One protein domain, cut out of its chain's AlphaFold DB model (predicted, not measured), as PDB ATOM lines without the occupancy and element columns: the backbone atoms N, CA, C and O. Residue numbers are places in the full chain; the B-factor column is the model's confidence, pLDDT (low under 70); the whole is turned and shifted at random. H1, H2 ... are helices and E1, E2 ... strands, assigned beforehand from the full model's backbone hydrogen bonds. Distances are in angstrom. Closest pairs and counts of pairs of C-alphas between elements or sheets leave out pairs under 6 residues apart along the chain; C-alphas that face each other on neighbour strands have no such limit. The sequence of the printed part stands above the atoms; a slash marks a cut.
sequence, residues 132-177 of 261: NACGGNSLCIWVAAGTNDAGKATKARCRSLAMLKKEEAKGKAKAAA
ATOM      1  N   ASN A 132     -37.292 -62.272 -10.234       83.81
ATOM      2  CA  ASN A 132     -38.145 -63.374 -10.691       83.81
ATOM      3  C   ASN A 132     -39.301 -63.658  -9.709       83.81
ATOM      4  O   ASN A 132     -40.457 -63.825 -10.104       83.81
ATOM      5  N   ALA A 133     -39.018 -63.629  -8.402       86.00
ATOM      6  CA  ALA A 133     -40.037 -63.797  -7.363       86.00
ATOM      7  C   ALA A 133     -41.032 -62.620  -7.318       86.00
ATOM      8  O   ALA A 133     -42.208 -62.807  -7.007       86.00
ATOM      9  N   CYS A 134     -40.572 -61.409  -7.639       89.00
ATOM     10  CA  CYS A 134     -41.387 -60.203  -7.695       89.00
ATOM     11  C   CYS A 134     -42.348 -60.227  -8.890       89.00
ATOM     12  O   CYS A 134     -43.522 -59.899  -8.725       89.00
ATOM     13  N   GLY A 135     -41.874 -60.659 -10.067       85.81
ATOM     14  CA  GLY A 135     -42.712 -60.865 -11.254       85.81
ATOM     15  C   GLY A 135     -43.782 -61.944 -11.055       85.81
ATOM     16  O   GLY A 135     -44.897 -61.805 -11.553       85.81
ATOM     17  N   GLY A 136     -43.488 -62.970 -10.251       87.38
ATOM     18  CA  GLY A 136     -44.441 -64.019  -9.875       87.38
ATOM     19  C   GLY A 136     -45.593 -63.585  -8.953       87.38
ATOM     20  O   GLY A 136     -46.455 -64.411  -8.654       87.38
ATOM     21  N   ASN A 137     -45.648 -62.330  -8.481       83.94
ATOM     22  CA  ASN A 137     -46.694 -61.862  -7.566       83.94
ATOM     23  C   ASN A 137     -47.372 -60.567  -8.048       83.94
ATOM     24  O   ASN A 137     -46.801 -59.482  -7.979       83.94
ATOM     25  N   SER A 138     -48.646 -60.660  -8.438       81.56
ATOM     26  CA  SER A 138     -49.440 -59.550  -8.993       81.56
ATOM     27  C   SER A 138     -49.771 -58.406  -8.018       81.56
ATOM     28  O   SER A 138     -50.315 -57.384  -8.438       81.56
ATOM     29  N   LEU A 139     -49.445 -58.529  -6.726       86.06
ATOM     30  CA  LEU A 139     -49.528 -57.432  -5.746       86.06
ATOM     31  C   LEU A 139     -48.220 -56.623  -5.660       86.06
ATOM     32  O   LEU A 139     -48.169 -55.565  -5.015       86.06
ATOM     33  N   CYS A 140     -47.171 -57.125  -6.307       90.50
ATOM     34  CA  CYS A 140     -45.827 -56.590  -6.333       90.50
ATOM     35  C   CYS A 140     -45.476 -56.025  -7.718       90.50
ATOM     36  O   CYS A 140     -46.133 -56.296  -8.717       90.50
ATOM     37  N   ILE A 141     -44.443 -55.189  -7.764       90.69
ATOM     38  CA  ILE A 141     -43.835 -54.698  -8.997       90.69
ATOM     39  C   ILE A 141     -42.338 -54.511  -8.777       90.69
ATOM     40  O   ILE A 141     -41.901 -53.986  -7.744       90.69
ATOM     41  N   TRP A 142     -41.548 -54.948  -9.754       91.50
ATOM     42  CA  TRP A 142     -40.115 -54.710  -9.768       91.50
ATOM     43  C   TRP A 142     -39.842 -53.273 -10.209       91.50
ATOM     44  O   TRP A 142     -40.273 -52.841 -11.275       91.50
ATOM     45  N   VAL A 143     -39.140 -52.514  -9.372       90.75
ATOM     46  CA  VAL A 143     -38.629 -51.192  -9.732       90.75
ATOM     47  C   VAL A 143     -37.165 -51.375 -10.095       90.75
ATOM     48  O   VAL A 143     -36.364 -51.715  -9.224       90.75
ATOM     49  N   ALA A 144     -36.831 -51.163 -11.368       89.94
ATOM     50  CA  ALA A 144     -35.475 -51.294 -11.890       89.94
ATOM     51  C   ALA A 144     -34.473 -50.353 -11.192       89.94
ATOM     52  O   ALA A 144     -34.843 -49.407 -10.486       89.94
ATOM     53  N   ALA A 145     -33.181 -50.613 -11.395       90.25
ATOM     54  CA  ALA A 145     -32.135 -49.690 -10.974       90.25
ATOM     55  C   ALA A 145     -32.205 -48.390 -11.795       90.25
ATOM     56  O   ALA A 145     -32.634 -48.387 -12.946       90.25
ATOM     57  N   GLY A 146     -31.780 -47.279 -11.201       89.38
ATOM     58  CA  GLY A 146     -31.860 -45.961 -11.829       89.38
ATOM     59  C   GLY A 146     -31.283 -44.876 -10.931       89.38
ATOM     60  O   GLY A 146     -30.545 -45.182  -9.995       89.38
ATOM     61  N   THR A 147     -31.647 -43.621 -11.175       86.94
ATOM     62  CA  THR A 147     -31.169 -42.460 -10.409       86.94
ATOM     63  C   THR A 147     -32.358 -41.696  -9.837       86.94
ATOM     64  O   THR A 147     -33.336 -41.469 -10.544       86.94
ATOM     65  N   ASN A 148     -32.298 -41.305  -8.561       85.81
ATOM     66  CA  ASN A 148     -33.345 -40.483  -7.947       85.81
ATOM     67  C   ASN A 148     -33.159 -38.980  -8.222       85.81
ATOM     68  O   ASN A 148     -32.099 -38.536  -8.660       85.81
ATOM     69  N   ASP A 149     -34.154 -38.181  -7.839       79.62
ATOM     70  CA  ASP A 149     -34.207 -36.714  -7.974       79.62
ATOM     71  C   ASP A 149     -33.046 -35.971  -7.271       79.62
ATOM     72  O   ASP A 149     -32.859 -34.772  -7.454       79.62
ATOM     73  N   ALA A 150     -32.259 -36.672  -6.445       83.50
ATOM     74  CA  ALA A 150     -31.075 -36.162  -5.753       83.50
ATOM     75  C   ALA A 150     -29.751 -36.641  -6.389       83.50
ATOM     76  O   ALA A 150     -28.704 -36.614  -5.732       83.50
ATOM     77  N   GLY A 151     -29.795 -37.133  -7.634       87.00
ATOM     78  CA  GLY A 151     -28.631 -37.581  -8.400       87.00
ATOM     79  C   GLY A 151     -27.963 -38.849  -7.855       87.00
ATOM     80  O   GLY A 151     -26.782 -39.073  -8.113       87.00
ATOM     81  N   LYS A 152     -28.665 -39.663  -7.053       87.75
ATOM     82  CA  LYS A 152     -28.101 -40.878  -6.441       87.75
ATOM     83  C   LYS A 152     -28.628 -42.136  -7.110       87.75
ATOM     84  O   LYS A 152     -29.840 -42.318  -7.217       87.75
ATOM     85  N   ALA A 153     -27.706 -43.027  -7.472       86.44
ATOM     86  CA  ALA A 153     -28.027 -44.358  -7.960       86.44
ATOM     87  C   ALA A 153     -28.852 -45.137  -6.916       86.44
ATOM     88  O   ALA A 153     -28.409 -45.383  -5.790       86.44
ATOM     89  N   THR A 154     -30.063 -45.531  -7.296       88.12
ATOM     90  CA  THR A 154     -30.946 -46.412  -6.536       88.12
ATOM     91  C   THR A 154     -30.874 -47.815  -7.113       88.12
ATOM     92  O   THR A 154     -31.113 -48.009  -8.304       88.12
ATOM     93  N   LYS A 155     -30.579 -48.801  -6.261       87.81
ATOM     94  CA  LYS A 155     -30.617 -50.222  -6.629       87.81
ATOM     95  C   LYS A 155     -32.039 -50.655  -7.001       87.81
ATOM     96  O   LYS A 155     -33.003 -50.145  -6.422       87.81
ATOM     97  N   ALA A 156     -32.128 -51.629  -7.908       90.06
ATOM     98  CA  ALA A 156     -33.374 -52.311  -8.227       90.06
ATOM     99  C   ALA A 156     -33.986 -52.947  -6.967       90.06
ATOM    100  O   ALA A 156     -33.261 -53.328  -6.040       90.06
ATOM    101  N   ARG A 157     -35.318 -52.996  -6.892       89.06
ATOM    102  CA  ARG A 157     -36.053 -53.512  -5.730       89.06
ATOM    103  C   ARG A 157     -37.507 -53.823  -6.053       89.06
ATOM    104  O   ARG A 157     -38.202 -53.027  -6.685       89.06
ATOM    105  N   CYS A 158     -38.008 -54.902  -5.473       91.00
ATOM    106  CA  CYS A 158     -39.433 -55.184  -5.439       91.00
ATOM    107  C   CYS A 158     -40.172 -54.203  -4.495       91.00
ATOM    108  O   CYS A 158     -39.659 -53.805  -3.441       91.00
ATOM    109  N   ARG A 159     -41.374 -53.760  -4.885       89.62
ATOM    110  CA  ARG A 159     -42.280 -52.895  -4.100       89.62
ATOM    111  C   ARG A 159     -43.725 -53.369  -4.257       89.62
ATOM    112  O   ARG A 159     -44.077 -53.933  -5.280       89.62
ATOM    113  N   SER A 160     -44.587 -53.107  -3.273       88.19
ATOM    114  CA  SER A 160     -46.023 -53.395  -3.403       88.19
ATOM    115  C   SER A 160     -46.760 -52.285  -4.156       88.19
ATOM    116  O   SER A 160     -46.583 -51.095  -3.868       88.19
ATOM    117  N   LEU A 161     -47.646 -52.665  -5.080       81.69
ATOM    118  CA  LEU A 161     -48.444 -51.728  -5.884       81.69
ATOM    119  C   LEU A 161     -49.336 -50.830  -5.010       81.69
ATOM    120  O   LEU A 161     -49.475 -49.637  -5.276       81.69
ATOM    121  N   ALA A 162     -49.862 -51.372  -3.908       80.69
ATOM    122  CA  ALA A 162     -50.643 -50.622  -2.922       80.69
ATOM    123  C   ALA A 162     -49.843 -49.498  -2.230       80.69
ATOM    124  O   ALA A 162     -50.416 -48.465  -1.879       80.69
ATOM    125  N   MET A 163     -48.525 -49.662  -2.052       75.19
ATOM    126  CA  MET A 163     -47.657 -48.578  -1.578       75.19
ATOM    127  C   MET A 163     -47.337 -47.602  -2.706       75.19
ATOM    128  O   MET A 163     -47.445 -46.397  -2.492       75.19
ATOM    129  N   LEU A 164     -47.011 -48.093  -3.908       74.25
ATOM    130  CA  LEU A 164     -46.658 -47.241  -5.049       74.25
ATOM    131  C   LEU A 164     -47.789 -46.255  -5.389       74.25
ATOM    132  O   LEU A 164     -47.577 -45.046  -5.379       74.25
ATOM    133  N   LYS A 165     -49.019 -46.762  -5.541       75.94
ATOM    134  CA  LYS A 165     -50.224 -45.972  -5.849       75.94
ATOM    135  C   LYS A 165     -50.570 -44.958  -4.743       75.94
ATOM    136  O   LYS A 165     -51.135 -43.900  -5.019       75.94
ATOM    137  N   LYS A 166     -50.185 -45.244  -3.490       72.12
ATOM    138  CA  LYS A 166     -50.362 -44.351  -2.330       72.12
ATOM    139  C   LYS A 166     -49.259 -43.291  -2.214       72.12
ATOM    140  O   LYS A 166     -49.547 -42.181  -1.767       72.12
ATOM    141  N   GLU A 167     -48.026 -43.593  -2.630       71.00
ATOM    142  CA  GLU A 167     -46.967 -42.585  -2.771       71.00
ATOM    143  C   GLU A 167     -47.249 -41.659  -3.964       71.00
ATOM    144  O   GLU A 167     -47.153 -40.445  -3.803       71.00
ATOM    145  N   GLU A 168     -47.707 -42.184  -5.106       68.50
ATOM    146  CA  GLU A 168     -48.104 -41.384  -6.275       68.50
ATOM    147  C   GLU A 168     -49.237 -40.398  -5.972       68.50
ATOM    148  O   GLU A 168     -49.104 -39.211  -6.263       68.50
ATOM    149  N   ALA A 169     -50.332 -40.852  -5.350       68.69
ATOM    150  CA  ALA A 169     -51.441 -39.970  -4.979       68.69
ATOM    151  C   ALA A 169     -50.975 -38.825  -4.056       68.69
ATOM    152  O   ALA A 169     -51.371 -37.670  -4.220       68.69
ATOM    153  N   LYS A 170     -50.064 -39.130  -3.122       62.00
ATOM    154  CA  LYS A 170     -49.456 -38.151  -2.211       62.00
ATOM    155  C   LYS A 170     -48.438 -37.234  -2.910       62.00
ATOM    156  O   LYS A 170     -48.288 -36.082  -2.506       62.00
ATOM    157  N   GLY A 171     -47.768 -37.724  -3.952       59.56
ATOM    158  CA  GLY A 171     -46.873 -36.963  -4.823       59.56
ATOM    159  C   GLY A 171     -47.631 -35.960  -5.689       59.56
ATOM    160  O   GLY A 171     -47.333 -34.770  -5.631       59.56
ATOM    161  N   LYS A 172     -48.674 -36.403  -6.404       59.81
ATOM    162  CA  LYS A 172     -49.538 -35.541  -7.234       59.81
ATOM    163  C   LYS A 172     -50.191 -34.427  -6.400       59.81
ATOM    164  O   LYS A 172     -50.157 -33.267  -6.803       59.81
ATOM    165  N   ALA A 173     -50.661 -34.736  -5.185       58.81
ATOM    166  CA  ALA A 173     -51.168 -33.729  -4.244       58.81
ATOM    167  C   ALA A 173     -50.104 -32.693  -3.810       58.81
ATOM    168  O   ALA A 173     -50.426 -31.526  -3.597       58.81
ATOM    169  N   LYS A 174     -48.826 -33.088  -3.701       54.69
ATOM    170  CA  LYS A 174     -47.712 -32.162  -3.429       54.69
ATOM    171  C   LYS A 174     -47.264 -31.356  -4.651       54.69
ATOM    172  O   LYS A 174     -46.804 -30.234  -4.465       54.69
ATOM    173  N   ALA A 175     -47.389 -31.902  -5.859       54.38
ATOM    174  CA  ALA A 175     -47.090 -31.190  -7.100       54.38
ATOM    175  C   ALA A 175     -48.102 -30.057  -7.341       54.38
ATOM    176  O   ALA A 175     -47.704 -28.925  -7.603       54.38
ATOM    177  N   ALA A 176     -49.398 -30.323  -7.130       54.75
ATOM    178  CA  ALA A 176     -50.449 -29.303  -7.195       54.75
ATOM    179  C   ALA A 176     -50.184 -28.118  -6.240       54.75
ATOM    180  O   ALA A 176     -50.370 -26.964  -6.614       54.75
ATOM    181  N   ALA A 177     -49.645 -28.383  -5.044       52.28
ATOM    182  CA  ALA A 177     -49.259 -27.362  -4.064       52.28
ATOM    183  C   ALA A 177     -47.974 -26.565  -4.415       52.28
ATOM    184  O   ALA A 177     -47.483 -25.799  -3.585       52.28
TER     185      ALA A 177
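AT A GLANCE: This is residues 132 to 177 of the 261 residues of an uncharacterized protein of Hyphomicrobium sp. (UniProt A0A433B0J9). A long, curved strand hairpin, E1 and E2 with the loop of residues 144 to 156 beyond them, makes one arm of a flat, open hook, and the longest helix, H2, leaves the base of this hairpin as the other arm. Residues 165 to 177 stick out free, and the small helix H1 sits near the base of the hairpin, away from H2. The 46 printed residues hold two named helices and two named strands in the order H1, E1, E2, H2; the class is mixed, helices and strands, with the one sheet E1 - E2 antiparallel. The whole is loose, with a radius of gyration of the C-alphas of 12.6 A and spans of 38 by 25 by 8 A.

HOW THE PARTS SIT: Strands E1, residues 140 to 143, and E2, residues 157 to 160, form a hairpin and are antiparallel neighbours, with 144 degrees between their directions. C-alphas 140 and 160 face each other at 4.3 A, and C-alphas 143 and 157 at 5.3 A. N 141 and O 159 are within hydrogen-bond range at 2.8 A, as are N 157 and O 143 at 2.9 A. Beyond the strands, residues 146 to 147 pair antiparallel with residues 153 to 154. Helix H2, residues 161 to 176, follows E2 by a tight link with no residue between. The closest C-alphas of E1 and H2 are those of Cys 140 and Leu 161, 5.5 A apart. Helix H1, residues 132 to 135, has its C-alpha closest to E1 at Cys 134, 5.9 A from that of Cys 140. The closest C-alphas of H1 and E2 are those of Cys 134 and Cys 158, 5.8 A apart. H1 and H2 are apart. In H2, 11 of 12 O i to N i+4 pairs are within hydrogen-bond range, and H1 is too short for such a pair.

IN THESE COORDINATES: E1 measures 9.6 A from first to last C-alpha and begins at C-alpha 140, (-45.827, -56.590, -6.333). E2 measures 10.2 A. H2 measures 22.6 A and ends at C-alpha 176, (-50.449, -29.303, -7.195). H1 measures 5.2 A and begins at C-alpha 132, (-38.145, -63.374, -10.691).

THE WHOLE: The two C-alphas farthest apart are those of Asn 132 and Ala 177, at 38.3 A. Without the stretch that stands free, the body of 33 residues spans 30 by 19 by 6 A. The printed part has no cut. The link from E1 to E2, 13 residues, is long; that from H1 to E1, 4 residues, is tight. The mean pLDDT of the printed part is 79.6, and residues 168 to 177 are under 70.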